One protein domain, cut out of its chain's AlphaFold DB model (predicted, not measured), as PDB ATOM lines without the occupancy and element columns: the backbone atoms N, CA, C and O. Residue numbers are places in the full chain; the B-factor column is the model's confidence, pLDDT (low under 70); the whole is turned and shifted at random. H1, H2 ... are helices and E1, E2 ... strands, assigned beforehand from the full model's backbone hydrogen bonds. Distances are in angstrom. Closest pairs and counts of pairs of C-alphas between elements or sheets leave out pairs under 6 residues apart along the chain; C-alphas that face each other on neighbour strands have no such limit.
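AT A GLANCE: This is residues 14 to 33 and 92 to 290 of the 1091 residues of an uncharacterized protein of Takifugu bimaculatus (UniProt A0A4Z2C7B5). Two strongly twisted sheets lie face to face as a sandwich, one of them branched, with the strands of the one at 33 degrees to those of the other. H1 and H2 make a small helical head at one end of the longest axis, on neither sheet. The printed part has 219 residues, with twelve named strands followed by two named helices; the branched sheet holds E1 E3 E4 E6 E9 E10 E12, the other runs E2 E5 E11 E7 E8, and both are antiparallel. The class is mixed, helices and strands, though under half of the residues are in named elements. The whole is compact, with a radius of gyration of the C-alphas of 17.8 A and spans of 52 by 43 by 34 A.

IN THESE COORDINATES: E1 is residues 22 to 24, beginning at C-alpha 22 (203.616, 180.291, 161.198), and E2 is 29 to 31. After the cut come E3, 102 to 106, E4, 121 to 126, 16.4 A long, and E5, 129 to 135, 20.0 A. E6, 142 to 152, is 31.5 A long and E7, 158 to 168, 30.9 A. E8 is 182 to 186, E9 192 to 194 and E10 199 to 201. E11, 206 to 215, measures 29.5 A, and E12, 224 to 234, 30.1 A. H1 is 245 to 253, 12.2 A; H2, 270 to 283, is 19.9 A long and ends at C-alpha 283 (190.638, 185.590, 154.087).

HOW THE PARTS SIT: The facing parts of the sandwich's sheets are 9.3 A apart, centre to centre. In the branched sheet E6 and E12 are neighbours, with N 145 and O 233 2.7 A apart. E1 and E4 lie on the other side of E12, with N 23 to O 230 and N 123 to O 227 both 2.8 A. E3 and E4 form a hairpin, N 105 to O 122 2.7 A. E9 and E10 lie on the side of E6 away from E12, with N 148 to O 193 2.9 A and N 144 to O 199 2.8 A. In the other sheet N 31 to O 130 of E2 and E5 is 2.9 A, N 131 to O 211 of E5 and E11 2.8 A, N 161 to O 212 of E7 and E11 2.8 A, and N 160 to O 184 of the hairpin E7 and E8 2.8 A. H1 and H2 only just touch, with 3 pairs of C-alphas within 8 A, through residues 272 to 275 of H2 alone; the closest C-alphas, of Phe 251 and Cys 272, are 6.6 A apart. They run opposite ways at a steep tilt of 63 degrees. Every O i to N i+4 pair in H1 and H2 is within hydrogen-bond range.

THE WHOLE: The two C-alphas farthest apart, of Gly 99 and Ser 244, are 53.6 A apart. Residues 34 to 91 are not printed; C-alphas 33 and 92 are 14.6 A apart across the cut. The links E3 to E4, E7 to E8 and H1 to H2 are long. The mean pLDDT of the printed part is 79.7, and 47 residues are under 70, among them 92 to 101 and 257 to 268.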
ATOM      1  N   PHE A  14     198.981 195.954 155.768       93.31
ATOM      2  CA  PHE A  14     199.563 195.004 154.827       93.31
ATOM      3  C   PHE A  14     198.587 193.869 154.519       93.31
ATOM      4  O   PHE A  14     197.574 193.685 155.198       93.31
ATOM      5  N   LEU A  15     198.901 193.101 153.487       91.06
ATOM      6  CA  LEU A  15     198.228 191.849 153.175       91.06
ATOM      7  C   LEU A  15     199.110 190.687 153.651       91.06
ATOM      8  O   LEU A  15     200.252 190.584 153.191       91.06
ATOM      9  N   PRO A  16     198.634 189.836 154.578       88.69
ATOM     10  CA  PRO A  16     199.316 188.598 154.951       88.69
ATOM     11  C   PRO A  16     199.733 187.764 153.737       88.69
ATOM     12  O   PRO A  16     198.952 187.613 152.798       88.69
ATOM     13  N   SER A  17     200.949 187.230 153.743       86.38
ATOM     14  CA  SER A  17     201.360 186.192 152.795       86.38
ATOM     15  C   SER A  17     200.652 184.866 153.114       86.38
ATOM     16  O   SER A  17     199.980 184.736 154.140       86.38
ATOM     17  N   LEU A  18     200.752 183.873 152.228       82.88
ATOM     18  CA  LEU A  18     200.087 182.580 152.442       82.88
ATOM     19  C   LEU A  18     200.732 181.750 153.563       82.88
ATOM     20  O   LEU A  18     200.052 180.940 154.183       82.88
ATOM     21  N   ASP A  19     202.003 181.997 153.864       77.62
ATOM     22  CA  ASP A  19     202.777 181.405 154.962       77.62
ATOM     23  C   ASP A  19     202.697 182.216 156.270       77.62
ATOM     24  O   ASP A  19     203.446 181.966 157.209       77.62
ATOM     25  N   TYR A  20     201.779 183.185 156.364       83.44
ATOM     26  CA  TYR A  20     201.660 184.078 157.521       83.44
ATOM     27  C   TYR A  20     201.297 183.366 158.837       83.44
ATOM     28  O   TYR A  20     201.677 183.834 159.912       83.44
ATOM     29  N   PHE A  21     200.559 182.252 158.781       87.88
ATOM     30  CA  PHE A  21     200.207 181.457 159.967       87.88
ATOM     31  C   PHE A  21     201.324 180.471 160.289       87.88
ATOM     32  O   PHE A  21     201.206 179.271 160.040       87.88
ATOM     33  N   LEU A  22     202.416 181.017 160.817       87.69
ATOM     34  CA  LEU A  22     203.616 180.291 161.198       87.69
ATOM     35  C   LEU A  22     203.747 180.253 162.726       87.69
ATOM     36  O   LEU A  22     203.543 181.257 163.410       87.69
ATOM     37  N   TYR A  23     204.074 179.075 163.248       91.31
ATOM     38  CA  TYR A  23     204.224 178.788 164.669       91.31
ATOM     39  C   TYR A  23     205.642 178.272 164.912       91.31
ATOM     40  O   TYR A  23     206.003 177.189 164.452       91.31
ATOM     41  N   GLU A  24     206.436 179.075 165.612       88.94
ATOM     42  CA  GLU A  24     207.857 178.820 165.866       88.94
ATOM     43  C   GLU A  24     208.050 177.609 166.792       88.94
ATOM     44  O   GLU A  24     207.344 177.465 167.801       88.94
ATOM     45  N   ALA A  25     209.007 176.736 166.471       90.94
ATOM     46  CA  ALA A  25     209.258 175.523 167.247       90.94
ATOM     47  C   ALA A  25     209.752 175.834 168.668       90.94
ATOM     48  O   ALA A  25     209.380 175.136 169.612       90.94
ATOM     49  N   GLU A  26     210.524 176.905 168.867       84.19
ATOM     50  CA  GLU A  26     211.033 177.298 170.186       84.19
ATOM     51  C   GLU A  26     209.944 177.801 171.147       84.19
ATOM     52  O   GLU A  26     210.178 177.895 172.354       84.19
ATOM     53  N   LEU A  27     208.750 178.114 170.628       85.81
ATOM     54  CA  LEU A  27     207.576 178.487 171.421       85.81
ATOM     55  C   LEU A  27     206.647 177.293 171.695       85.81
ATOM     56  O   LEU A  27     205.678 177.433 172.449       85.81
ATOM     57  N   ALA A  28     206.920 176.129 171.099       88.06
ATOM     58  CA  ALA A  28     206.138 174.918 171.301       88.06
ATOM     59  C   ALA A  28     206.410 174.287 172.677       88.06
ATOM     60  O   ALA A  28     207.490 174.407 173.259       88.06
ATOM     61  N   ALA A  29     205.413 173.581 173.212       86.81
ATOM     62  CA  ALA A  29     205.562 172.854 174.467       86.81
ATOM     63  C   ALA A  29     206.142 171.444 174.221       86.81
ATOM     64  O   ALA A  29     205.702 170.762 173.296       86.81
ATOM     65  N   PRO A  30     207.077 170.958 175.053       86.50
ATOM     66  CA  PRO A  30     207.681 169.638 174.881       86.50
ATOM     67  C   PRO A  30     206.697 168.498 175.205       86.50
ATOM     68  O   PRO A  30     206.139 168.437 176.310       86.50
ATOM     69  N   LEU A  31     206.528 167.547 174.283       84.69
ATOM     70  CA  LEU A  31     205.797 166.299 174.512       84.69
ATOM     71  C   LEU A  31     206.744 165.289 175.168       84.69
ATOM     72  O   LEU A  31     207.790 164.949 174.626       84.69
ATOM     73  N   HIS A  32     206.403 164.836 176.374       61.75
ATOM     74  CA  HIS A  32     207.236 163.877 177.096       61.75
ATOM     75  C   HIS A  32     206.916 162.469 176.585       61.75
ATOM     76  O   HIS A  32     205.883 161.904 176.946       61.75
ATOM     77  N   GLY A  33     207.793 161.922 175.741       45.81
ATOM     78  CA  GLY A  33     207.788 160.505 175.383       45.81
ATOM     79  C   GLY A  33     208.005 159.649 176.633       45.81
ATOM     80  O   GLY A  33     208.904 159.904 177.435       45.81
ATOM     81  N   ARG A  92     207.594 175.002 181.521       40.31
ATOM     82  CA  ARG A  92     208.540 174.026 180.961       40.31
ATOM     83  C   ARG A  92     208.999 174.498 179.572       40.31
ATOM     84  O   ARG A  92     208.471 174.032 178.568       40.31
ATOM     85  N   SER A  93     209.908 175.466 179.514       52.72
ATOM     86  CA  SER A  93     210.556 175.920 178.282       52.72
ATOM     87  C   SER A  93     211.628 174.916 177.865       52.72
ATOM     88  O   SER A  93     212.313 174.359 178.724       52.72
ATOM     89  N   ILE A  94     211.770 174.692 176.559       60.72
ATOM     90  CA  ILE A  94     212.806 173.828 175.984       60.72
ATOM     91  C   ILE A  94     214.192 174.364 176.413       60.72
ATOM     92  O   ILE A  94     214.447 175.560 176.252       60.72
ATOM     93  N   PRO A  95     215.064 173.536 177.013       56.97
ATOM     94  CA  PRO A  95     216.353 173.981 177.536       56.97
ATOM     95  C   PRO A  95     217.358 174.319 176.422       56.97
ATOM     96  O   PRO A  95     217.248 173.867 175.286       56.97
ATOM     97  N   LEU A  96     218.358 175.130 176.766       54.19
ATOM     98  CA  LEU A  96     219.477 175.505 175.888       54.19
ATOM     99  C   LEU A  96     220.709 174.608 176.081       54.19
ATOM    100  O   LEU A  96     221.641 174.645 175.273       54.19
ATOM    101  N   ASP A  97     220.708 173.800 177.141       53.59
ATOM    102  CA  ASP A  97     221.843 172.977 177.537       53.59
ATOM    103  C   ASP A  97     222.048 171.787 176.575       53.59
ATOM    104  O   ASP A  97     221.079 171.106 176.215       53.59
ATOM    105  N   PRO A  98     223.299 171.496 176.169       47.91
ATOM    106  CA  PRO A  98     223.613 170.338 175.336       47.91
ATOM    107  C   PRO A  98     223.212 169.012 175.999       47.91
ATOM    108  O   PRO A  98     223.516 168.779 177.166       47.91
ATOM    109  N   GLY A  99     222.581 168.114 175.234       50.47
ATOM    110  CA  GLY A  99     222.257 166.745 175.668       50.47
ATOM    111  C   GLY A  99     220.801 166.499 176.082       50.47
ATOM    112  O   GLY A  99     220.443 165.355 176.357       50.47
ATOM    113  N   HIS A 100     219.946 167.525 176.091       63.00
ATOM    114  CA  HIS A 100     218.501 167.347 176.253       63.00
ATOM    115  C   HIS A 100     217.829 166.803 174.982       63.00
ATOM    116  O   HIS A 100     218.238 167.124 173.870       63.00
ATOM    117  N   ALA A 101     216.738 166.041 175.154       58.06
ATOM    118  CA  ALA A 101     215.929 165.505 174.049       58.06
ATOM    119  C   ALA A 101     215.307 166.583 173.142       58.06
ATOM    120  O   ALA A 101     214.962 166.310 171.994       58.06
ATOM    121  N   LEU A 102     215.170 167.800 173.671       70.94
ATOM    122  CA  LEU A 102     214.756 169.002 172.964       70.94
ATOM    123  C   LEU A 102     215.717 170.124 173.381       70.94
ATOM    124  O   LEU A 102     215.817 170.407 174.577       70.94
ATOM    125  N   GLN A 103     216.419 170.739 172.426       76.56
ATOM    126  CA  GLN A 103     217.387 171.817 172.671       76.56
ATOM    127  C   GLN A 103     217.172 172.977 171.689       76.56
ATOM    128  O   GLN A 103     217.142 172.749 170.485       76.56
ATOM    129  N   ILE A 104     217.073 174.227 172.156       76.62
ATOM    130  CA  ILE A 104     217.050 175.386 171.242       76.62
ATOM    131  C   ILE A 104     218.479 175.678 170.750       76.62
ATOM    132  O   ILE A 104     219.406 175.842 171.541       76.62
ATOM    133  N   ILE A 105     218.654 175.771 169.436       80.88
ATOM    134  CA  ILE A 105     219.890 176.138 168.747       80.88
ATOM    135  C   ILE A 105     219.713 177.553 168.190       80.88
ATOM    136  O   ILE A 105     219.110 177.718 167.123       80.88
ATOM    137  N   PRO A 106     220.199 178.594 168.888       76.69
ATOM    138  CA  PRO A 106     220.107 179.952 168.377       76.69
ATOM    139  C   PRO A 106     220.922 180.106 167.093       76.69
ATOM    140  O   PRO A 106     222.037 179.596 166.975       76.69
ATOM    141  N   ARG A 107     220.389 180.864 166.135       76.44
ATOM    142  CA  ARG A 107     221.082 181.179 164.880       76.44
ATOM    143  C   ARG A 107     221.270 182.685 164.754       76.44
ATOM    144  O   ARG A 107     220.318 183.458 164.862       76.44
ATOM    145  N   GLN A 108     222.508 183.105 164.508       69.06
ATOM    146  CA  GLN A 108     222.834 184.508 164.276       69.06
ATOM    147  C   GLN A 108     222.705 184.847 162.792       69.06
ATOM    148  O   GLN A 108     223.057 184.050 161.925       69.06
ATOM    149  N   ARG A 109     222.217 186.053 162.492       71.38
ATOM    150  CA  ARG A 109     222.203 186.570 161.121       71.38
ATOM    151  C   ARG A 109     223.617 186.997 160.732       71.38
ATOM    152  O   ARG A 109     224.148 187.940 161.316       71.38
ATOM    153  N   THR A 110     224.199 186.343 159.735       67.88
ATOM    154  CA  THR A 110     225.469 186.761 159.128       67.88
ATOM    155  C   THR A 110     225.190 187.719 157.973       67.88
ATOM    156  O   THR A 110     224.348 187.437 157.118       67.88
ATOM    157  N   ALA A 111     225.891 188.853 157.918       61.72
ATOM    158  CA  ALA A 111     225.749 189.790 156.806       61.72
ATOM    159  C   ALA A 111     226.097 189.101 155.470       61.72
ATOM    160  O   ALA A 111     227.168 188.518 155.332       61.72
ATOM    161  N   GLY A 112     225.186 189.166 154.494       58.44
ATOM    162  CA  GLY A 112     225.379 188.598 153.152       58.44
ATOM    163  C   GLY A 112     224.914 187.149 152.957       58.44
ATOM    164  O   GLY A 112     224.948 186.674 151.825       58.44
ATOM    165  N   GLN A 113     224.440 186.455 154.000       67.69
ATOM    166  CA  GLN A 113     223.840 185.118 153.868       67.69
ATOM    167  C   GLN A 113     222.300 185.185 153.865       67.69
ATOM    168  O   GLN A 113     221.725 185.944 154.652       67.69
ATOM    169  N   PRO A 114     221.608 184.408 153.006       63.97
ATOM    170  CA  PRO A 114     220.151 184.318 153.030       63.97
ATOM    171  C   PRO A 114     219.679 183.635 154.321       63.97
ATOM    172  O   PRO A 114     220.238 182.629 154.751       63.97
ATOM    173  N   ILE A 115     218.641 184.192 154.945       70.38
ATOM    174  CA  ILE A 115     218.075 183.684 156.202       70.38
ATOM    175  C   ILE A 115     217.079 182.568 155.874       70.38
ATOM    176  O   ILE A 115     216.084 182.818 155.198       70.38
ATOM    177  N   THR A 116     217.329 181.353 156.359       74.69
ATOM    178  CA  THR A 116     216.495 180.167 156.080       74.69
ATOM    179  C   THR A 116     215.559 179.768 157.225       74.69
ATOM    180  O   THR A 116     214.759 178.854 157.050       74.69
ATOM    181  N   TRP A 117     215.628 180.446 158.371       81.19
ATOM    182  CA  TRP A 117     214.854 180.151 159.585       81.19
ATOM    183  C   TRP A 117     214.077 181.384 160.067       81.19
ATOM    184  O   TRP A 117     214.366 182.516 159.656       81.19
ATOM    185  N   THR A 118     213.103 181.177 160.946       79.12
ATOM    186  CA  THR A 118     212.351 182.242 161.624       79.12
ATOM    187  C   THR A 118     212.599 182.211 163.137       79.12
ATOM    188  O   THR A 118     213.402 181.427 163.630       79.12
ATOM    189  N   GLY A 119     212.054 183.181 163.872       78.44
ATOM    190  CA  GLY A 119     212.243 183.225 165.322       78.44
ATOM    191  C   GLY A 119     213.695 183.344 165.826       78.44
ATOM    192  O   GLY A 119     214.544 184.030 165.243       78.44
ATOM    193  N   GLN A 120     213.953 182.739 166.987       75.25
ATOM    194  CA  GLN A 120     215.227 182.789 167.713       75.25
ATOM    195  C   GLN A 120     216.234 181.727 167.242       75.25
ATOM    196  O   GLN A 120     217.414 181.816 167.586       75.25
ATOM    197  N   GLY A 121     215.816 180.733 166.463       82.88
ATOM    198  CA  GLY A 121     216.688 179.643 166.041       82.88
ATOM    199  C   GLY A 121     215.906 178.418 165.596       82.88
ATOM    200  O   GLY A 121     214.825 178.549 165.049       82.88
ATOM    201  N   LEU A 122     216.467 177.233 165.831       87.56
ATOM    202  CA  LEU A 122     215.796 175.957 165.571       87.56
ATOM    203  C   LEU A 122     215.736 175.123 166.848       87.56
ATOM    204  O   LEU A 122     216.597 175.251 167.714       87.56
ATOM    205  N   VAL A 123     214.769 174.222 166.961       88.31
ATOM    206  CA  VAL A 123     214.728 173.224 168.032       88.31
ATOM    207  C   VAL A 123     215.347 171.926 167.538       88.31
ATOM    208  O   VAL A 123     214.807 171.269 166.656       88.31
ATOM    209  N   ARG A 124     216.468 171.526 168.132       88.00
ATOM    210  CA  ARG A 124     217.058 170.202 167.951       88.00
ATOM    211  C   ARG A 124     216.225 169.170 168.698       88.00
ATOM    212  O   ARG A 124     216.150 169.218 169.925       88.00
ATOM    213  N   VAL A 125     215.610 168.256 167.959       89.19
ATOM    214  CA  VAL A 125     214.784 167.164 168.480       89.19
ATOM    215  C   VAL A 125     215.531 165.839 168.354       89.19
ATOM    216  O   VAL A 125     216.186 165.591 167.342       89.19
ATOM    217  N   GLN A 126     215.468 165.008 169.396       86.81
ATOM    218  CA  GLN A 126     215.938 163.620 169.364       86.81
ATOM    219  C   GLN A 126     214.876 162.679 168.787       86.81
ATOM    220  O   GLN A 126     213.691 163.004 168.779       86.81
ATOM    221  N   ASP A 127     215.309 161.499 168.345       86.75
ATOM    222  CA  ASP A 127     214.423 160.402 167.939       86.75
ATOM    223  C   ASP A 127     213.360 160.089 169.016       86.75
ATOM    224  O   ASP A 127     213.685 159.913 170.195       86.75
ATOM    225  N   GLY A 128     212.085 160.080 168.620       86.25
ATOM    226  CA  GLY A 128     210.921 159.883 169.487       86.25
ATOM    227  C   GLY A 128     210.494 161.110 170.309       86.25
ATOM    228  O   GLY A 128     209.538 161.028 171.090       86.25
ATOM    229  N   ALA A 129     211.171 162.255 170.175       89.25
ATOM    230  CA  ALA A 129     210.772 163.498 170.836       89.25
ATOM    231  C   ALA A 129     209.612 164.185 170.092       89.25
ATOM    232  O   ALA A 129     209.430 164.013 168.887       89.25
ATOM    233  N   GLY A 130     208.824 165.003 170.799       91.00
ATOM    234  CA  GLY A 130     207.698 165.708 170.183       91.00
ATOM    235  C   GLY A 130     207.478 167.134 170.677       91.00
ATOM    236  O   GLY A 130     207.889 167.511 171.777       91.00
ATOM    237  N   LEU A 131     206.788 167.919 169.851       93.50
ATOM    238  CA  LEU A 131     206.453 169.324 170.064       93.50
ATOM    239  C   LEU A 131     204.937 169.536 169.964       93.50
ATOM    240  O   LEU A 131     204.290 169.034 169.050       93.50
ATOM    241  N   ARG A 132     204.379 170.312 170.897       93.62
ATOM    242  CA  ARG A 132     202.983 170.767 170.898       93.62
ATOM    243  C   ARG A 132     202.908 172.233 170.509       93.62
ATOM    244  O   ARG A 132     203.278 173.109 171.295       93.62
ATOM    245  N   PHE A 133     202.346 172.493 169.342       93.56
ATOM    246  CA  PHE A 133     202.051 173.834 168.858       93.56
ATOM    247  C   PHE A 133     200.635 174.255 169.260       93.56
ATOM    248  O   PHE A 133     199.703 173.448 169.265       93.56
ATOM    249  N   ILE A 134     200.464 175.534 169.601       92.69
ATOM    250  CA  ILE A 134     199.169 176.110 169.980       92.69
ATOM    251  C   ILE A 134     198.712 177.042 168.861       92.69
ATOM    252  O   ILE A 134     199.352 178.054 168.597       92.69
ATOM    253  N   VAL A 135     197.589 176.703 168.236       91.56
ATOM    254  CA  VAL A 135     196.975 177.459 167.138       91.56
ATOM    255  C   VAL A 135     195.731 178.158 167.676       91.56
ATOM    256  O   VAL A 135     194.811 177.474 168.121       91.56
ATOM    257  N   ASP A 136     195.687 179.493 167.672       90.19
ATOM    258  CA  ASP A 136     194.578 180.274 168.258       90.19
ATOM    259  C   ASP A 136     194.220 181.581 167.513       90.19
ATOM    260  O   ASP A 136     193.395 182.364 167.984       90.19
ATOM    261  N   ASN A 137     194.814 181.823 166.343       88.19
ATOM    262  CA  ASN A 137     194.772 183.108 165.633       88.19
ATOM    263  C   ASN A 137     194.298 183.006 164.167       88.19
ATOM    264  O   ASN A 137     194.624 183.871 163.352       88.19
ATOM    265  N   LEU A 138     193.528 181.968 163.819       88.75
ATOM    266  CA  LEU A 138     193.024 181.764 162.454       88.75
ATOM    267  C   LEU A 138     191.853 182.716 162.122       88.75
ATOM    268  O   LEU A 138     190.880 182.763 162.884       88.75
ATOM    269  N   PRO A 139     191.890 183.443 160.984       86.12
ATOM    270  CA  PRO A 139     190.912 184.487 160.654       86.12
ATOM    271  C   PRO A 139     189.648 183.972 159.953       86.12
ATOM    272  O   PRO A 139     188.628 184.654 159.968       86.12
ATOM    273  N   SER A 140     189.710 182.803 159.308       87.50
ATOM    274  CA  SER A 140     188.633 182.262 158.473       87.50
ATOM    275  C   SER A 140     188.502 180.746 158.626       87.50
ATOM    276  O   SER A 140     189.497 180.039 158.777       87.50
ATOM    277  N   SER A 141     187.267 180.246 158.553       89.12
ATOM    278  CA  SER A 141     186.950 178.814 158.631       89.12
ATOM    279  C   SER A 141     187.088 178.166 157.251       89.12
ATOM    280  O   SER A 141     186.233 178.391 156.392       89.12
ATOM    281  N   MET A 142     188.157 177.398 157.022       88.25
ATOM    282  CA  MET A 142     188.505 176.819 155.713       88.25
ATOM    283  C   MET A 142     189.501 175.652 155.836       88.25
ATOM    284  O   MET A 142     189.937 175.327 156.942       88.25
ATOM    285  N   ASP A 143     189.873 175.037 154.707       89.12
ATOM    286  CA  ASP A 143     190.963 174.061 154.678       89.12
ATOM    287  C   ASP A 143     192.326 174.756 154.666       89.12
ATOM    288  O   ASP A 143     192.586 175.657 153.859       89.12
ATOM    289  N   TYR A 144     193.216 174.257 155.516       89.06
ATOM    290  CA  TYR A 144     194.615 174.642 155.596       89.06
ATOM    291  C   TYR A 144     195.513 173.459 155.234       89.06
ATOM    292  O   TYR A 144     195.219 172.296 155.523       89.06
ATOM    293  N   GLN A 145     196.629 173.780 154.601       89.56
ATOM    294  CA  GLN A 145     197.705 172.882 154.243       89.56
ATOM    295  C   GLN A 145     198.794 172.995 155.316       89.56
ATOM    296  O   GLN A 145     199.374 174.065 155.493       89.56
ATOM    297  N   LEU A 146     199.036 171.915 156.065       90.69
ATOM    298  CA  LEU A 146     200.041 171.901 157.130       90.69
ATOM    299  C   LEU A 146     201.428 171.653 156.534       90.69
ATOM    300  O   LEU A 146     201.607 170.723 155.744       90.69
ATOM    301  N   VAL A 147     202.386 172.488 156.928       90.00
ATOM    302  CA  VAL A 147     203.782 172.436 156.486       90.00
ATOM    303  C   VAL A 147     204.693 172.407 157.705       90.00
ATOM    304  O   VAL A 147     204.467 173.152 158.656       90.00
ATOM    305  N   ILE A 148     205.728 171.576 157.677       91.56
ATOM    306  CA  ILE A 148     206.786 171.556 158.692       91.56
ATOM    307  C   ILE A 148     208.074 172.030 158.030       91.56
ATOM    308  O   ILE A 148     208.484 171.455 157.022       91.56
ATOM    309  N   ARG A 149     208.706 173.065 158.589       90.69
ATOM    310  CA  ARG A 149     210.022 173.569 158.179       90.69
ATOM    311  C   ARG A 149     211.093 172.996 159.097       90.69
ATOM    312  O   ARG A 149     210.940 173.018 160.320       90.69
ATOM    313  N   TYR A 150     212.165 172.473 158.515       90.81
ATOM    314  CA  TYR A 150     213.219 171.781 159.251       90.81
ATOM    315  C   TYR A 150     214.573 171.852 158.532       90.81
ATOM    316  O   TYR A 150     214.688 172.246 157.372       90.81
ATOM    317  N   GLU A 151     215.626 171.465 159.240       89.62
ATOM    318  CA  GLU A 151     216.981 171.323 158.736       89.62
ATOM    319  C   GLU A 151     217.558 169.974 159.207       89.62
ATOM    320  O   GLU A 151     217.711 169.745 160.412       89.62
ATOM    321  N   PRO A 152     217.867 169.056 158.277       86.06
ATOM    322  CA  PRO A 152     218.489 167.786 158.623       86.06
ATOM    323  C   PRO A 152     219.970 167.988 158.980       86.06
ATOM    324  O   PRO A 152     220.718 168.625 158.238       86.06
ATOM    325  N   GLU A 153     220.420 167.431 160.112       84.25
ATOM    326  CA  GLU A 153     221.850 167.419 160.490       84.25
ATOM    327  C   GLU A 153     222.628 166.272 159.822       84.25
ATOM    328  O   GLU A 153     223.858 166.265 159.807       84.25
ATOM    329  N   ALA A 154     221.909 165.292 159.278       80.00
ATOM    330  CA  ALA A 154     222.423 164.161 158.516       80.00
ATOM    331  C   ALA A 154     221.425 163.823 157.395       80.00
ATOM    332  O   ALA A 154     220.241 164.107 157.565       80.00
ATOM    333  N   PRO A 155     221.853 163.190 156.287       78.25
ATOM    334  CA  PRO A 155     220.993 162.849 155.145       78.25
ATOM    335  C   PRO A 155     220.032 161.673 155.432       78.25
ATOM    336  O   PRO A 155     219.781 160.843 154.565       78.25
ATOM    337  N   SER A 156     219.539 161.571 156.665       82.00
ATOM    338  CA  SER A 156     218.587 160.562 157.120       82.00
ATOM    339  C   SER A 156     217.161 161.058 156.926       82.00
ATOM    340  O   SER A 156     216.866 162.212 157.240       82.00
ATOM    341  N   ASP A 157     216.272 160.165 156.509       88.88
ATOM    342  CA  ASP A 157     214.841 160.445 156.440       88.88
ATOM    343  C   ASP A 157     214.189 160.329 157.829       88.88
ATOM    344  O   ASP A 157     214.561 159.490 158.659       88.88
ATOM    345  N   TRP A 158     213.197 161.181 158.083       91.50
ATOM    346  CA  TRP A 158     212.421 161.217 159.325       91.50
ATOM    347  C   TRP A 158     210.925 161.101 159.040       91.50
ATOM    348  O   TRP A 158     210.454 161.412 157.949       91.50
ATOM    349  N   VAL A 159     210.151 160.681 160.035       92.81
ATOM    350  CA  VAL A 159     208.690 160.635 159.982       92.81
ATOM    351  C   VAL A 159     208.128 161.536 161.076       92.81
ATOM    352  O   VAL A 159     208.453 161.384 162.249       92.81
ATOM    353  N   ALA A 160     207.268 162.475 160.689       93.38
ATOM    354  CA  ALA A 160     206.510 163.318 161.599       93.38
ATOM    355  C   ALA A 160     205.083 162.778 161.763       93.38
ATOM    356  O   ALA A 160     204.290 162.777 160.819       93.38
ATOM    357  N   SER A 161     204.740 162.348 162.975       92.75
ATOM    358  CA  SER A 161     203.390 161.924 163.354       92.75
ATOM    359  C   SER A 161     202.606 163.113 163.910       92.75
ATOM    360  O   SER A 161     202.899 163.589 165.005       92.75
ATOM    361  N   VAL A 162     201.614 163.599 163.161       92.50
ATOM    362  CA  VAL A 162     200.830 164.808 163.456       92.50
ATOM    363  C   VAL A 162     199.451 164.446 164.011       92.50
ATOM    364  O   VAL A 162     198.663 163.773 163.347       92.50
ATOM    365  N   SER A 163     199.125 164.955 165.199       91.00
ATOM    366  CA  SER A 163     197.827 164.808 165.869       91.00
ATOM    367  C   SER A 163     197.233 166.176 166.206       91.00
ATOM    368  O   SER A 163     197.920 167.040 166.749       91.00
ATOM    369  N   ILE A 164     195.956 166.400 165.887       89.75
ATOM    370  CA  ILE A 164     195.304 167.709 166.032       89.75
ATOM    371  C   ILE A 164     194.132 167.580 166.998       89.75
ATOM    372  O   ILE A 164     193.158 166.890 166.723       89.75
ATOM    373  N   THR A 165     194.204 168.276 168.130       88.31
ATOM    374  CA  THR A 165     193.174 168.240 169.174       88.31
ATOM    375  C   THR A 165     192.478 169.600 169.285       88.31
ATOM    376  O   THR A 165     193.132 170.585 169.644       88.31
ATOM    377  N   PRO A 166     191.163 169.705 169.007       86.00
ATOM    378  CA  PRO A 166     190.420 170.942 169.228       86.00
ATOM    379  C   PRO A 166     190.237 171.202 170.732       86.00
ATOM    380  O   PRO A 166     189.695 170.378 171.461       86.00
ATOM    381  N   VAL A 167     190.667 172.376 171.195       85.31
ATOM    382  CA  VAL A 167     190.472 172.865 172.572       85.31
ATOM    383  C   VAL A 167     189.199 173.712 172.661       85.31
ATOM    384  O   VAL A 167     188.449 173.614 173.628       85.31
ATOM    385  N   SER A 168     188.935 174.528 171.637       83.00
ATOM    386  CA  SER A 168     187.678 175.264 171.465       83.00
ATOM    387  C   SER A 168     187.299 175.325 169.988       83.00
ATOM    388  O   SER A 168     188.124 175.682 169.150       83.00
ATOM    389  N   LEU A 169     186.045 175.000 169.670       73.62
ATOM    390  CA  LEU A 169     185.597 174.724 168.298       73.62
ATOM    391  C   LEU A 169     185.470 175.954 167.379       73.62
ATOM    392  O   LEU A 169     185.372 175.761 166.170       73.62
ATOM    393  N   GLY A 170     185.515 177.185 167.902       75.12
ATOM    394  CA  GLY A 170     185.382 178.413 167.100       75.12
ATOM    395  C   GLY A 170     184.023 178.551 166.395       75.12
ATOM    396  O   GLY A 170     183.114 177.746 166.598       75.12
ATOM    397  N   GLU A 171     183.879 179.575 165.552       68.00
ATOM    398  CA  GLU A 171     182.683 179.779 164.721       68.00
ATOM    399  C   GLU A 171     182.948 179.264 163.296       68.00
ATOM    400  O   GLU A 171     183.791 179.797 162.574       68.00
ATOM    401  N   GLY A 172     182.258 178.212 162.838       69.44
ATOM    402  CA  GLY A 172     182.510 177.698 161.487       69.44
ATOM    403  C   GLY A 172     181.742 176.447 161.068       69.44
ATOM    404  O   GLY A 172     180.846 175.978 161.763       69.44
ATOM    405  N   ARG A 173     182.068 175.953 159.864       70.50
ATOM    406  CA  ARG A 173     181.396 174.825 159.190       70.50
ATOM    407  C   ARG A 173     182.238 173.544 159.124       70.50
ATOM    408  O   ARG A 173     181.776 172.580 158.521       70.50
ATOM    409  N   CYS A 174     183.445 173.518 159.691       77.38
ATOM    410  CA  CYS A 174     184.238 172.291 159.747       77.38
ATOM    411  C   CYS A 174     183.571 171.315 160.733       77.38
ATOM    412  O   CYS A 174     183.557 171.565 161.936       77.38
ATOM    413  N   THR A 175     182.980 170.233 160.217       62.41
ATOM    414  CA  THR A 175     182.270 169.189 160.985       62.41
ATOM    415  C   THR A 175     183.097 167.919 161.210       62.41
ATOM    416  O   THR A 175     182.616 166.984 161.842       62.41
ATOM    417  N   SER A 176     184.331 167.863 160.704       56.34
ATOM    418  CA  SER A 176     185.221 166.711 160.857       56.34
ATOM    419  C   SER A 176     186.032 166.806 162.148       56.34
ATOM    420  O   SER A 176     186.839 167.723 162.299       56.34
ATOM    421  N   ASP A 177     185.838 165.838 163.037       53.56
ATOM    422  CA  ASP A 177     186.692 165.575 164.194       53.56
ATOM    423  C   ASP A 177     188.081 165.124 163.684       53.56
ATOM    424  O   ASP A 177     188.170 164.086 163.019       53.56
ATOM    425  N   PRO A 178     189.170 165.897 163.867       58.22
ATOM    426  CA  PRO A 178     190.483 165.547 163.332       58.22
ATOM    427  C   PRO A 178     191.198 164.561 164.273       58.22
ATOM    428  O   PRO A 178     192.332 164.777 164.675       58.22
ATOM    429  N   THR A 179     190.530 163.475 164.660       52.94
ATOM    430  CA  THR A 179     190.983 162.556 165.719       52.94
ATOM    431  C   THR A 179     191.977 161.483 165.246       52.94
ATOM    432  O   THR A 179     192.396 160.640 166.037       52.94
ATOM    433  N   GLY A 180     192.379 161.492 163.970       65.00
ATOM    434  CA  GLY A 180     193.364 160.556 163.419       65.00
ATOM    435  C   GLY A 180     194.774 161.147 163.362       65.00
ATOM    436  O   GLY A 180     194.965 162.197 162.750       65.00
ATOM    437  N   SER A 181     195.757 160.444 163.939       76.50
ATOM    438  CA  SER A 181     197.181 160.730 163.705       76.50
ATOM    439  C   SER A 181     197.507 160.528 162.223       76.50
ATOM    440  O   SER A 181     197.165 159.490 161.649       76.50
ATOM    441  N   LYS A 182     198.142 161.518 161.593       86.19
ATOM    442  CA  LYS A 182     198.598 161.463 160.198       86.19
ATOM    443  C   LYS A 182     200.127 161.459 160.172       86.19
ATOM    444  O   LYS A 182     200.742 162.247 160.881       86.19
ATOM    445  N   ALA A 183     200.731 160.612 159.344       87.25
ATOM    446  CA  ALA A 183     202.182 160.568 159.170       87.25
ATOM    447  C   ALA A 183     202.622 161.419 157.968       87.25
ATOM    448  O   ALA A 183     201.955 161.418 156.932       87.25
ATOM    449  N   LEU A 184     203.747 162.114 158.108       90.38
ATOM    450  CA  LEU A 184     204.391 162.932 157.083       90.38
ATOM    451  C   LEU A 184     205.869 162.538 156.977       90.38
ATOM    452  O   LEU A 184     206.574 162.546 157.981       90.38
ATOM    453  N   LEU A 185     206.342 162.200 155.776       90.88
ATOM    454  CA  LEU A 185     207.761 161.931 155.529       90.88
ATOM    455  C   LEU A 185     208.539 163.250 155.444       90.88
ATOM    456  O   LEU A 185     208.101 164.190 154.781       90.88
ATOM    457  N   LEU A 186     209.698 163.293 156.091       91.75
ATOM    458  CA  LEU A 186     210.654 164.393 156.089       91.75
ATOM    459  C   LEU A 186     211.962 163.904 155.432       91.75
ATOM    460  O   LEU A 186     212.803 163.318 156.118       91.75
ATOM    461  N   PRO A 187     212.142 164.099 154.113       89.62
ATOM    462  CA  PRO A 187     213.359 163.694 153.414       89.62
ATOM    463  C   PRO A 187     214.617 164.395 153.940       89.62
ATOM    464  O   PRO A 187     214.579 165.596 154.243       89.62
ATOM    465  N   GLY A 188     215.737 163.671 153.992       84.56
ATOM    466  CA  GLY A 188     217.036 164.181 154.451       84.56
ATOM    467  C   GLY A 188     217.705 165.213 153.526       84.56
ATOM    468  O   GLY A 188     218.699 165.826 153.912       84.56
ATOM    469  N   ASP A 189     217.179 165.427 152.317       83.50
ATOM    470  CA  ASP A 189     217.643 166.409 151.326       83.50
ATOM    471  C   ASP A 189     216.696 167.616 151.160       83.50
ATOM    472  O   ASP A 189     216.969 168.521 150.367       83.50
ATOM    473  N   SER A 190     215.609 167.662 151.935       86.69
ATOM    474  CA  SER A 190     214.641 168.760 151.935       86.69
ATOM    475  C   SER A 190     214.752 169.627 153.197       86.69
ATOM    476  O   SER A 190     215.393 169.273 154.186       86.69
ATOM    477  N   ARG A 191     214.125 170.807 153.153       85.50
ATOM    478  CA  ARG A 191     213.983 171.734 154.296       85.50
ATOM    479  C   ARG A 191     212.533 172.016 154.683       85.50
ATOM    480  O   ARG A 191     212.264 172.778 155.611       85.50
ATOM    481  N   ALA A 192     211.590 171.434 153.952       87.56
ATOM    482  CA  ALA A 192     210.176 171.530 154.248       87.56
ATOM    483  C   ALA A 192     209.454 170.264 153.785       87.56
ATOM    484  O   ALA A 192     209.849 169.628 152.809       87.56
ATOM    485  N   ALA A 193     208.378 169.918 154.481       89.62
ATOM    486  CA  ALA A 193     207.488 168.836 154.092       89.62
ATOM    487  C   ALA A 193     206.033 169.258 154.279       89.62
ATOM    488  O   ALA A 193     205.698 170.007 155.202       89.62
ATOM    489  N   VAL A 194     205.170 168.771 153.392       88.12
ATOM    490  CA  VAL A 194     203.768 169.176 153.298       88.12
ATOM    491  C   VAL A 194     202.866 167.976 153.526       88.12
ATOM    492  O   VAL A 194     203.021 166.943 152.887       88.12
ATOM    493  N   LEU A 195     201.899 168.113 154.430       88.25
ATOM    494  CA  LEU A 195     200.972 167.037 154.766       88.25
ATOM    495  C   LEU A 195     199.910 166.836 153.675       88.25
ATOM    496  O   LEU A 195     198.934 167.573 153.659       88.25
ATOM    497  N   ASP A 196     200.026 165.818 152.822       82.19
ATOM    498  CA  ASP A 196     199.131 165.577 151.667       82.19
ATOM    499  C   ASP A 196     197.628 165.808 151.926       82.19
ATOM    500  O   ASP A 196     196.907 166.355 151.087       82.19
ATOM    501  N   ALA A 197     197.138 165.397 153.101       84.12
ATOM    502  CA  ALA A 197     195.746 165.568 153.485       84.12
ATOM    503  C   ALA A 197     195.509 166.912 154.209       84.12
ATOM    504  O   ALA A 197     195.973 167.074 155.345       84.12
ATOM    505  N   PRO A 198     194.681 167.813 153.651       86.25
ATOM    506  CA  PRO A 198     194.337 169.098 154.260       86.25
ATOM    507  C   PRO A 198     193.663 168.953 155.624       86.25
ATOM    508  O   PRO A 198     193.116 167.899 155.975       86.25
ATOM    509  N   VAL A 199     193.659 170.049 156.378       88.69
ATOM    510  CA  VAL A 199     193.011 170.140 157.685       88.69
ATOM    511  C   VAL A 199     192.020 171.300 157.683       88.69
ATOM    512  O   VAL A 199     192.413 172.455 157.546       88.69
ATOM    513  N   CYS A 200     190.733 171.000 157.860       88.38
ATOM    514  CA  CYS A 200     189.696 172.020 158.033       88.38
ATOM    515  C   CYS A 200     189.747 172.561 159.465       88.38
ATOM    516  O   CYS A 200     189.597 171.794 160.419       88.38
ATOM    517  N   MET A 201     189.942 173.871 159.625       88.81
ATOM    518  CA  MET A 201     189.947 174.544 160.928       88.81
ATOM    519  C   MET A 201     188.987 175.738 160.928       88.81
ATOM    520  O   MET A 201     188.813 176.406 159.908       88.81
ATOM    521  N   ASN A 202     188.353 176.006 162.073       88.25
ATOM    522  CA  ASN A 202     187.385 177.091 162.239       88.25
ATOM    523  C   ASN A 202     188.068 178.393 162.700       88.25
ATOM    524  O   ASN A 202     189.004 178.378 163.501       88.25
ATOM    525  N   ALA A 203     187.541 179.526 162.235       87.75
ATOM    526  CA  ALA A 203     187.919 180.866 162.662       87.75
ATOM    527  C   ALA A 203     187.706 181.044 164.171       87.75
ATOM    528  O   ALA A 203     186.680 180.637 164.726       87.75
ATOM    529  N   GLY A 204     188.694 181.647 164.838       83.94
ATOM    530  CA  GLY A 204     188.681 181.840 166.294       83.94
ATOM    531  C   GLY A 204     188.695 180.543 167.119       83.94
ATOM    532  O   GLY A 204     188.504 180.593 168.333       83.94
ATOM    533  N   GLY A 205     188.892 179.381 166.485       86.94
ATOM    534  CA  GLY A 205     189.105 178.111 167.172       86.94
ATOM    535  C   GLY A 205     190.494 178.039 167.809       86.94
ATOM    536  O   GLY A 205     191.430 178.700 167.358       86.94
ATOM    537  N   ARG A 206     190.628 177.215 168.852       90.94
ATOM    538  CA  ARG A 206     191.910 176.926 169.502       90.94
ATOM    539  C   ARG A 206     192.225 175.449 169.360       90.94
ATOM    540  O   ARG A 206     191.400 174.621 169.747       90.94
ATOM    541  N   TYR A 207     193.412 175.125 168.867       90.44
ATOM    542  CA  TYR A 207     193.851 173.760 168.592       90.44
ATOM    543  C   TYR A 207     195.231 173.500 169.201       90.44
ATOM    544  O   TYR A 207     196.087 174.386 169.228       90.44
ATOM    545  N   PHE A 208     195.444 172.277 169.680       92.44
ATOM    546  CA  PHE A 208     196.775 171.739 169.942       92.44
ATOM    547  C   PHE A 208     197.180 170.852 168.774       92.44
ATOM    548  O   PHE A 208     196.442 169.934 168.421       92.44
ATOM    549  N   VAL A 209     198.331 171.144 168.175       92.62
ATOM    550  CA  VAL A 209     198.924 170.328 167.118       92.62
ATOM    551  C   VAL A 209     200.173 169.676 167.689       92.62
ATOM    552  O   VAL A 209     201.183 170.339 167.912       92.62
ATOM    553  N   ASP A 210     200.064 168.387 167.973       93.12
ATOM    554  CA  ASP A 210     201.128 167.562 168.527       93.12
ATOM    555  C   ASP A 210     201.866 166.875 167.380       93.12
ATOM    556  O   ASP A 210     201.244 166.190 166.570       93.12
ATOM    557  N   ILE A 211     203.181 167.061 167.309       93.88
ATOM    558  CA  ILE A 211     204.043 166.465 166.288       93.88
ATOM    559  C   ILE A 211     205.140 165.666 166.986       93.88
ATOM    560  O   ILE A 211     205.892 166.231 167.778       93.88
ATOM    561  N   VAL A 212     205.227 164.368 166.703       92.88
ATOM    562  CA  VAL A 212     206.301 163.475 167.178       92.88
ATOM    563  C   VAL A 212     207.220 163.141 166.008       92.88
ATOM    564  O   VAL A 212     206.722 162.880 164.915       92.88
ATOM    565  N   PHE A 213     208.534 163.192 166.229       92.69
ATOM    566  CA  PHE A 213     209.553 163.010 165.197       92.69
ATOM    567  C   PHE A 213     210.310 161.701 165.419       92.69
ATOM    568  O   PHE A 213     211.047 161.569 166.395       92.69
ATOM    569  N   ASP A 214     210.157 160.762 164.492       90.19
ATOM    570  CA  ASP A 214     210.774 159.438 164.546       90.19
ATOM    571  C   ASP A 214     211.775 159.283 163.392       90.19
ATOM    572  O   ASP A 214     211.454 159.561 162.231       90.19
ATOM    573  N   LYS A 215     213.001 158.845 163.684       86.88
ATOM    574  CA  LYS A 215     214.032 158.625 162.667       86.88
ATOM    575  C   LYS A 215     213.767 157.320 161.916       86.88
ATOM    576  O   LYS A 215     213.509 156.277 162.519       86.88
ATOM    577  N   GLN A 216     213.906 157.333 160.590       84.25
ATOM    578  CA  GLN A 216     213.834 156.100 159.814       84.25
ATOM    579  C   GLN A 216     215.148 155.295 159.947       84.25
ATOM    580  O   GLN A 216     216.236 155.872 159.883       84.25
ATOM    581  N   PRO A 217     215.097 153.965 160.152       75.56
ATOM    582  CA  PRO A 217     216.301 153.163 160.367       75.56
ATOM    583  C   PRO A 217     217.189 153.111 159.111       75.56
ATOM    584  O   PRO A 217     216.846 152.453 158.132       75.56
ATOM    585  N   ASP A 218     218.350 153.772 159.167       69.50
ATOM    586  CA  ASP A 218     219.290 153.939 158.042       69.50
ATOM    587  C   ASP A 218     220.758 153.573 158.375       69.50
ATOM    588  O   ASP A 218     221.637 153.659 157.521       69.50
ATOM    589  N   GLY A 219     221.049 153.154 159.614       61.25
ATOM    590  CA  GLY A 219     222.393 152.755 160.055       61.25
ATOM    591  C   GLY A 219     223.370 153.907 160.334       61.25
ATOM    592  O   GLY A 219     224.540 153.642 160.613       61.25
ATOM    593  N   THR A 220     222.929 155.171 160.293       61.09
ATOM    594  CA  THR A 220     223.783 156.337 160.584       61.09
ATOM    595  C   THR A 220     223.703 156.776 162.059       61.09
ATOM    596  O   THR A 220     222.656 156.633 162.696       61.09
ATOM    597  N   PRO A 221     224.790 157.339 162.631       58.22
ATOM    598  CA  PRO A 221     224.867 157.651 164.062       58.22
ATOM    599  C   PRO A 221     224.183 158.962 164.491       58.22
ATOM    600  O   PRO A 221     224.008 159.171 165.689       58.22
ATOM    601  N   SER A 222     223.803 159.863 163.573       56.84
ATOM    602  CA  SER A 222     223.113 161.105 163.963       56.84
ATOM    603  C   SER A 222     221.660 160.819 164.344       56.84
ATOM    604  O   SER A 222     220.908 160.274 163.537       56.84
ATOM    605  N   SER A 223     221.263 161.182 165.564       70.06
ATOM    606  CA  SER A 223     219.928 160.949 166.134       70.06
ATOM    607  C   SER A 223     219.090 162.226 166.263       70.06
ATOM    608  O   SER A 223     218.207 162.276 167.120       70.06
ATOM    609  N   HIS A 224     219.414 163.282 165.506       86.62
ATOM    610  CA  HIS A 224     218.845 164.614 165.719       86.62
ATOM    611  C   HIS A 224     218.346 165.276 164.425       86.62
ATOM    612  O   HIS A 224     218.955 165.133 163.362       86.62
ATOM    613  N   LEU A 225     217.262 166.042 164.554       89.81
ATOM    614  CA  LEU A 225     216.640 166.863 163.513       89.81
ATOM    615  C   LEU A 225     216.478 168.296 164.044       89.81
ATOM    616  O   LEU A 225     216.130 168.471 165.209       89.81
ATOM    617  N   LEU A 226     216.719 169.327 163.233       90.94
ATOM    618  CA  LEU A 226     216.458 170.716 163.630       90.94
ATOM    619  C   LEU A 226     215.099 171.154 163.083       90.94
ATOM    620  O   LEU A 226     214.906 171.196 161.875       90.94
ATOM    621  N   VAL A 227     214.154 171.496 163.950       92.56
ATOM    622  CA  VAL A 227     212.816 171.965 163.567       92.56
ATOM    623  C   VAL A 227     212.777 173.488 163.665       92.56
ATOM    624  O   VAL A 227     213.108 174.043 164.709       92.56
ATOM    625  N   ASP A 228     212.389 174.154 162.581       91.19
ATOM    626  CA  ASP A 228     212.254 175.615 162.496       91.19
ATOM    627  C   ASP A 228     210.854 176.023 162.969       91.19
ATOM    628  O   ASP A 228     210.672 176.637 164.018       91.19
ATOM    629  N   SER A 229     209.825 175.593 162.239       91.75
ATOM    630  CA  SER A 229     208.451 176.013 162.504       91.75
ATOM    631  C   SER A 229     207.415 175.105 161.846       91.75
ATOM    632  O   SER A 229     207.714 174.295 160.965       91.75
ATOM    633  N   MET A 230     206.163 175.258 162.270       92.81
ATOM    634  CA  MET A 230     204.994 174.685 161.610       92.81
ATOM    635  C   MET A 230     204.168 175.811 160.979       92.81
ATOM    636  O   MET A 230     203.845 176.794 161.640       92.81
ATOM    637  N   GLY A 231     203.786 175.653 159.713       90.19
ATOM    638  CA  GLY A 231     202.948 176.591 158.968       90.19
ATOM    639  C   GLY A 231     201.572 176.022 158.623       90.19
ATOM    640  O   GLY A 231     201.432 174.827 158.356       90.19
ATOM    641  N   LEU A 232     200.559 176.889 158.582       90.75
ATOM    642  CA  LEU A 232     199.216 176.591 158.077       90.75
ATOM    643  C   LEU A 232     198.910 177.470 156.860       90.75
ATOM    644  O   LEU A 232     198.555 178.639 156.991       90.75
ATOM    645  N   ILE A 233     199.020 176.895 155.664       88.69
ATOM    646  CA  ILE A 233     198.813 177.609 154.401       88.69
ATOM    647  C   ILE A 233     197.341 177.486 153.974       88.69
ATOM    648  O   ILE A 233     196.874 176.372 153.741       88.69
ATOM    649  N   PRO A 234     196.571 178.580 153.842       89.19
ATOM    650  CA  PRO A 234     195.174 178.497 153.418       89.19
ATOM    651  C   PRO A 234     195.048 177.973 151.981       89.19
ATOM    652  O   PRO A 234     195.785 178.413 151.096       89.19
ATOM    653  N   ARG A 235     194.090 177.076 151.711       85.56
ATOM    654  CA  ARG A 235     193.863 176.558 150.350       85.56
ATOM    655  C   ARG A 235     192.912 177.429 149.544       85.56
ATOM    656  O   ARG A 235     191.839 177.807 150.019       85.56
ATOM    657  N   ILE A 236     193.298 177.730 148.306       82.25
ATOM    658  CA  ILE A 236     192.550 178.641 147.432       82.25
ATOM    659  C   ILE A 236     191.160 178.092 147.087       82.25
ATOM    660  O   ILE A 236     190.200 178.855 147.035       82.25
ATOM    661  N   GLU A 237     191.022 176.769 146.955       80.31
ATOM    662  CA  GLU A 237     189.765 176.092 146.618       80.31
ATOM    663  C   GLU A 237     188.684 176.248 147.698       80.31
ATOM    664  O   GLU A 237     187.495 176.110 147.419       80.31
ATOM    665  N   SER A 238     189.080 176.544 148.938       82.88
ATOM    666  CA  SER A 238     188.152 176.729 150.055       82.88
ATOM    667  C   SER A 238     187.657 178.174 150.193       82.88
ATOM    668  O   SER A 238     186.751 178.433 150.994       82.88
ATOM    669  N   VAL A 239     188.213 179.127 149.433       81.88
ATOM    670  CA  VAL A 239     187.796 180.534 149.474       81.88
ATOM    671  C   VAL A 239     186.572 180.728 148.575       81.88
ATOM    672  O   VAL A 239     186.648 180.637 147.354       81.88
ATOM    673  N   ARG A 240     185.414 181.009 149.181       69.25
ATOM    674  CA  ARG A 240     184.149 181.166 148.441       69.25
ATOM    675  C   ARG A 240     184.142 182.400 147.543       69.25
ATOM    676  O   ARG A 240     184.505 183.491 147.994       69.25
ATOM    677  N   ASP A 241     183.621 182.219 146.330       69.56
ATOM    678  CA  ASP A 241     183.372 183.269 145.331       69.56
ATOM    679  C   ASP A 241     184.622 184.108 145.011       69.56
ATOM    680  O   ASP A 241     184.547 185.330 144.880       69.56
ATOM    681  N   PHE A 242     185.794 183.464 144.982       67.44
ATOM    682  CA  PHE A 242     187.073 184.164 145.006       67.44
ATOM    683  C   PHE A 242     187.678 184.416 143.615       67.44
ATOM    684  O   PHE A 242     188.074 185.552 143.349       67.44
ATOM    685  N   CYS A 243     187.704 183.422 142.712       67.75
ATOM    686  CA  CYS A 243     188.222 183.582 141.343       67.75
ATOM    687  C   CYS A 243     187.540 182.658 140.308       67.75
ATOM    688  O   CYS A 243     186.774 181.768 140.675       67.75
ATOM    689  N   SER A 244     187.825 182.878 139.017       76.06
ATOM    690  CA  SER A 244     187.405 181.989 137.921       76.06
ATOM    691  C   SER A 244     188.222 180.688 137.905       76.06
ATOM    692  O   SER A 244     189.350 180.669 138.402       76.06
ATOM    693  N   ASP A 245     187.720 179.620 137.275       78.56
ATOM    694  CA  ASP A 245     188.483 178.365 137.125       78.56
ATOM    695  C   ASP A 245     189.863 178.591 136.468       78.56
ATOM    696  O   ASP A 245     190.848 177.961 136.849       78.56
ATOM    697  N   SER A 246     189.980 179.567 135.555       78.31
ATOM    698  CA  SER A 246     191.256 179.914 134.915       78.31
ATOM    699  C   SER A 246     192.280 180.564 135.853       78.31
ATOM    700  O   SER A 246     193.487 180.403 135.651       78.31
ATOM    701  N   ASP A 247     191.831 181.272 136.892       78.25
ATOM    702  CA  ASP A 247     192.721 181.847 137.907       78.25
ATOM    703  C   ASP A 247     193.233 180.763 138.864       78.25
ATOM    704  O   ASP A 247     194.404 180.783 139.240       78.25
ATOM    705  N   ILE A 248     192.385 179.788 139.216       79.75
ATOM    706  CA  ILE A 248     192.757 178.635 140.055       79.75
ATOM    707  C   ILE A 248     193.775 177.754 139.318       79.75
ATOM    708  O   ILE A 248     194.796 177.368 139.893       79.75
ATOM    709  N   ASP A 249     193.556 177.494 138.027       79.88
ATOM    710  CA  ASP A 249     194.511 176.761 137.193       79.88
ATOM    711  C   ASP A 249     195.837 177.513 137.041       79.88
ATOM    712  O   ASP A 249     196.907 176.905 137.117       79.88
ATOM    713  N   SER A 250     195.796 178.841 136.897       79.81
ATOM    714  CA  SER A 250     197.002 179.677 136.873       79.81
ATOM    715  C   SER A 250     197.745 179.631 138.211       79.81
ATOM    716  O   SER A 250     198.964 179.451 138.233       79.81
ATOM    717  N   PHE A 251     197.019 179.702 139.331       79.56
ATOM    718  CA  PHE A 251     197.574 179.604 140.679       79.56
ATOM    719  C   PHE A 251     198.309 178.273 140.908       79.56
ATOM    720  O   PHE A 251     199.405 178.257 141.471       79.56
ATOM    721  N   ARG A 252     197.755 177.158 140.410       77.12
ATOM    722  CA  ARG A 252     198.399 175.832 140.445       77.12
ATOM    723  C   ARG A 252     199.583 175.734 139.485       77.12
ATOM    724  O   ARG A 252     200.654 175.279 139.878       77.12
ATOM    725  N   ARG A 253     199.412 176.183 138.237       79.12
ATOM    726  CA  ARG A 253     200.425 176.099 137.172       79.12
ATOM    727  C   ARG A 253     201.706 176.846 137.528       79.12
ATOM    728  O   ARG A 253     202.791 176.326 137.289       79.12
ATOM    729  N   PHE A 254     201.576 178.042 138.095       74.75
ATOM    730  CA  PHE A 254     202.710 178.855 138.531       74.75
ATOM    731  C   PHE A 254     203.154 178.553 139.965       74.75
ATOM    732  O   PHE A 254     204.034 179.239 140.472       74.75
ATOM    733  N   ARG A 255     202.563 177.535 140.615       74.88
ATOM    734  CA  ARG A 255     202.836 177.164 142.010       74.88
ATOM    735  C   ARG A 255     202.811 178.395 142.921       74.88
ATOM    736  O   ARG A 255     203.721 178.605 143.706       74.88
ATOM    737  N   CYS A 256     201.764 179.213 142.820       75.19
ATOM    738  CA  CYS A 256     201.643 180.474 143.559       75.19
ATOM    739  C   CYS A 256     201.412 180.283 145.065       75.19
ATOM    740  O   CYS A 256     201.698 181.190 145.841       75.19
ATOM    741  N   ALA A 257     200.922 179.104 145.476       65.19
ATOM    742  CA  ALA A 257     200.978 178.662 146.872       65.19
ATOM    743  C   ALA A 257     202.415 178.579 147.383       65.19
ATOM    744  O   ALA A 257     202.591 178.576 148.598       65.19
ATOM    745  N   GLY A 258     203.366 178.491 146.436       54.78
ATOM    746  CA  GLY A 258     204.786 178.753 146.557       54.78
ATOM    747  C   GLY A 258     205.227 178.484 147.958       54.78
ATOM    748  O   GLY A 258     205.357 179.423 148.743       54.78
ATOM    749  N   LEU A 259     205.402 177.203 148.283       46.50
ATOM    750  CA  LEU A 259     206.228 176.897 149.425       46.50
ATOM    751  C   LEU A 259     207.465 177.765 149.247       46.50
ATOM    752  O   LEU A 259     208.078 177.781 148.176       46.50
ATOM    753  N   ALA A 260     207.840 178.457 150.306       45.09
ATOM    754  CA  ALA A 260     209.221 178.800 150.551       45.09
ATOM    755  C   ALA A 260     210.066 177.502 150.668       45.09
ATOM    756  O   ALA A 260     210.816 177.308 151.617       45.09
ATOM    757  N   GLU A 261     209.912 176.576 149.715       43.75
ATOM    758  CA  GLU A 261     210.833 175.529 149.350       43.75
ATOM    759  C   GLU A 261     212.048 176.265 148.773       43.75
ATOM    760  O   GLU A 261     212.114 176.657 147.613       43.75
ATOM    761  N   LEU A 262     213.013 176.476 149.666       46.38
ATOM    762  CA  LEU A 262     214.451 176.534 149.414       46.38
ATOM    763  C   LEU A 262     215.157 177.878 149.183       46.38
ATOM    764  O   LEU A 262     216.323 177.911 149.555       46.38
ATOM    765  N   HIS A 263     214.575 178.983 148.699       43.34
ATOM    766  CA  HIS A 263     215.363 180.231 148.543       43.34
ATOM    767  C   HIS A 263     214.548 181.530 148.733       43.34
ATOM    768  O   HIS A 263     213.756 181.885 147.866       43.34
ATOM    769  N   PRO A 264     214.794 182.326 149.797       44.28
ATOM    770  CA  PRO A 264     214.111 183.605 150.065       44.28
ATOM    771  C   PRO A 264     214.335 184.729 149.032       44.28
ATOM    772  O   PRO A 264     213.885 185.850 149.257       44.28
ATOM    773  N   GLN A 265     215.094 184.487 147.955       41.81
ATOM    774  CA  GLN A 265     215.582 185.534 147.047       41.81
ATOM    775  C   GLN A 265     214.899 185.592 145.673       41.81
ATOM    776  O   GLN A 265     215.152 186.545 144.937       41.81
ATOM    777  N   GLU A 266     214.012 184.660 145.321       51.91
ATOM    778  CA  GLU A 266     213.238 184.773 144.076       51.91
ATOM    779  C   GLU A 266     211.898 185.470 144.342       51.91
ATOM    780  O   GLU A 266     211.034 184.966 145.058       51.91
ATOM    781  N   ALA A 267     211.734 186.675 143.788       57.94
ATOM    782  CA  ALA A 267     210.483 187.421 143.866       57.94
ATOM    783  C   ALA A 267     209.347 186.622 143.202       57.94
ATOM    784  O   ALA A 267     209.515 186.121 142.087       57.94
ATOM    785  N   LEU A 268     208.187 186.520 143.867       65.50
ATOM    786  CA  LEU A 268     207.016 185.863 143.283       65.50
ATOM    787  C   LEU A 268     206.672 186.503 141.924       65.50
ATOM    788  O   LEU A 268     206.683 187.732 141.819       65.50
ATOM    789  N   PRO A 269     206.294 185.709 140.903       78.00
ATOM    790  CA  PRO A 269     205.777 186.254 139.653       78.00
ATOM    791  C   PRO A 269     204.615 187.225 139.913       78.00
ATOM    792  O   PRO A 269     203.744 186.926 140.732       78.00
ATOM    793  N   GLU A 270     204.551 188.347 139.185       76.44
ATOM    794  CA  GLU A 270     203.535 189.404 139.391       76.44
ATOM    795  C   GLU A 270     202.092 188.863 139.403       76.44
ATOM    796  O   GLU A 270     201.240 189.328 140.166       76.44
ATOM    797  N   LEU A 271     201.821 187.835 138.589       80.88
ATOM    798  CA  LEU A 271     200.538 187.132 138.556       80.88
ATOM    799  C   LEU A 271     200.209 186.466 139.903       80.88
ATOM    800  O   LEU A 271     199.101 186.622 140.418       80.88
ATOM    801  N   CYS A 272     201.171 185.746 140.484       80.94
ATOM    802  CA  CYS A 272     201.011 185.108 141.786       80.94
ATOM    803  C   CYS A 272     200.849 186.150 142.889       80.94
ATOM    804  O   CYS A 272     199.980 186.000 143.743       80.94
ATOM    805  N   GLU A 273     201.619 187.237 142.845       80.75
ATOM    806  CA  GLU A 273     201.492 188.323 143.813       80.75
ATOM    807  C   GLU A 273     200.078 188.934 143.804       80.75
ATOM    808  O   GLU A 273     199.481 189.131 144.865       80.75
ATOM    809  N   GLY A 274     199.496 189.180 142.624       83.19
ATOM    810  CA  GLY A 274     198.128 189.691 142.495       83.19
ATOM    811  C   GLY A 274     197.059 188.747 143.062       83.19
ATOM    812  O   GLY A 274     196.160 189.192 143.790       83.19
ATOM    813  N   LEU A 275     197.173 187.447 142.775       84.19
ATOM    814  CA  LEU A 275     196.259 186.417 143.283       84.19
ATOM    815  C   LEU A 275     196.386 186.249 144.805       84.19
ATOM    816  O   LEU A 275     195.375 186.263 145.509       84.19
ATOM    817  N   VAL A 276     197.614 186.191 145.330       85.50
ATOM    818  CA  VAL A 276     197.898 186.094 146.772       85.50
ATOM    819  C   VAL A 276     197.360 187.310 147.522       85.50
ATOM    820  O   VAL A 276     196.690 187.154 148.541       85.50
ATOM    821  N   ARG A 277     197.587 188.527 147.010       87.25
ATOM    822  CA  ARG A 277     197.057 189.766 147.606       87.25
ATOM    823  C   ARG A 277     195.533 189.749 147.685       87.25
ATOM    824  O   ARG A 277     194.965 190.079 148.727       87.25
ATOM    825  N   SER A 278     194.877 189.336 146.605       86.94
ATOM    826  CA  SER A 278     193.418 189.229 146.554       86.94
ATOM    827  C   SER A 278     192.912 188.182 147.558       86.94
ATOM    828  O   SER A 278     191.950 188.434 148.285       86.94
ATOM    829  N   MET A 279     193.602 187.040 147.656       86.62
ATOM    830  CA  MET A 279     193.223 185.904 148.504       86.62
ATOM    831  C   MET A 279     193.351 186.270 149.969       86.62
ATOM    832  O   MET A 279     192.414 186.110 150.749       86.62
ATOM    833  N   SER A 280     194.483 186.870 150.308       88.56
ATOM    834  CA  SER A 280     194.763 187.424 151.619       88.56
ATOM    835  C   SER A 280     193.720 188.456 152.044       88.56
ATOM    836  O   SER A 280     193.185 188.365 153.152       88.56
ATOM    837  N   ALA A 281     193.351 189.381 151.147       89.12
ATOM    838  CA  ALA A 281     192.318 190.373 151.424       89.12
ATOM    839  C   ALA A 281     190.961 189.718 151.721       89.12
ATOM    840  O   ALA A 281     190.227 190.183 152.591       89.12
ATOM    841  N   ARG A 282     190.620 188.624 151.033       88.00
ATOM    842  CA  ARG A 282     189.365 187.902 151.268       88.00
ATOM    843  C   ARG A 282     189.377 187.128 152.586       88.00
ATOM    844  O   ARG A 282     188.414 187.234 153.339       88.00
ATOM    845  N   ILE A 283     190.461 186.407 152.873       88.31
ATOM    846  CA  ILE A 283     190.638 185.590 154.087       88.31
ATOM    847  C   ILE A 283     190.634 186.448 155.356       88.31
ATOM    848  O   ILE A 283     190.106 186.032 156.385       88.31
ATOM    849  N   ASN A 284     191.206 187.650 155.286       88.38
ATOM    850  CA  ASN A 284     191.350 188.540 156.438       88.38
ATOM    851  C   ASN A 284     190.277 189.642 156.504       88.38
ATOM    852  O   ASN A 284     190.350 190.511 157.369       88.38
ATOM    853  N   GLY A 285     189.297 189.651 155.590       87.50
ATOM    854  CA  GLY A 285     188.277 190.706 155.532       87.50
ATOM    855  C   GLY A 285     188.837 192.101 155.205       87.50
ATOM    856  O   GLY A 285     188.265 193.112 155.608       87.50
ATOM    857  N   GLY A 286     189.963 192.173 154.492       90.50
ATOM    858  CA  GLY A 286     190.682 193.394 154.139       90.50
ATOM    859  C   GLY A 286     192.188 193.281 154.391       90.50
ATOM    860  O   GLY A 286     192.766 192.203 154.323       90.50
ATOM    861  N   ALA A 287     192.828 194.419 154.670       91.94
ATOM    862  CA  ALA A 287     194.240 194.473 155.049       91.94
ATOM    863  C   ALA A 287     194.394 194.479 156.577       91.94
ATOM    864  O   ALA A 287     193.557 195.042 157.286       91.94
ATOM    865  N   VAL A 288     195.487 193.907 157.074       91.19
ATOM    866  CA  VAL A 288     195.820 193.781 158.501       91.19
ATOM    867  C   VAL A 288     196.781 194.901 158.913       91.19
ATOM    868  O   VAL A 288     197.616 195.325 158.123       91.19
ATOM    869  N   ALA A 289     196.663 195.428 160.134       92.50
ATOM    870  CA  ALA A 289     197.531 196.511 160.616       92.50
ATOM    871  C   ALA A 289     198.974 196.028 160.867       92.50
ATOM    872  O   ALA A 289     199.163 194.981 161.485       92.50
ATOM    873  N   CYS A 290     199.983 196.822 160.480       90.62
ATOM    874  CA  CYS A 290     201.408 196.472 160.605       90.62
ATOM    875  C   CYS A 290     201.829 196.135 162.048       90.62
ATOM    876  O   CYS A 290     202.490 195.125 162.277       90.62
TER     877      CYS A 290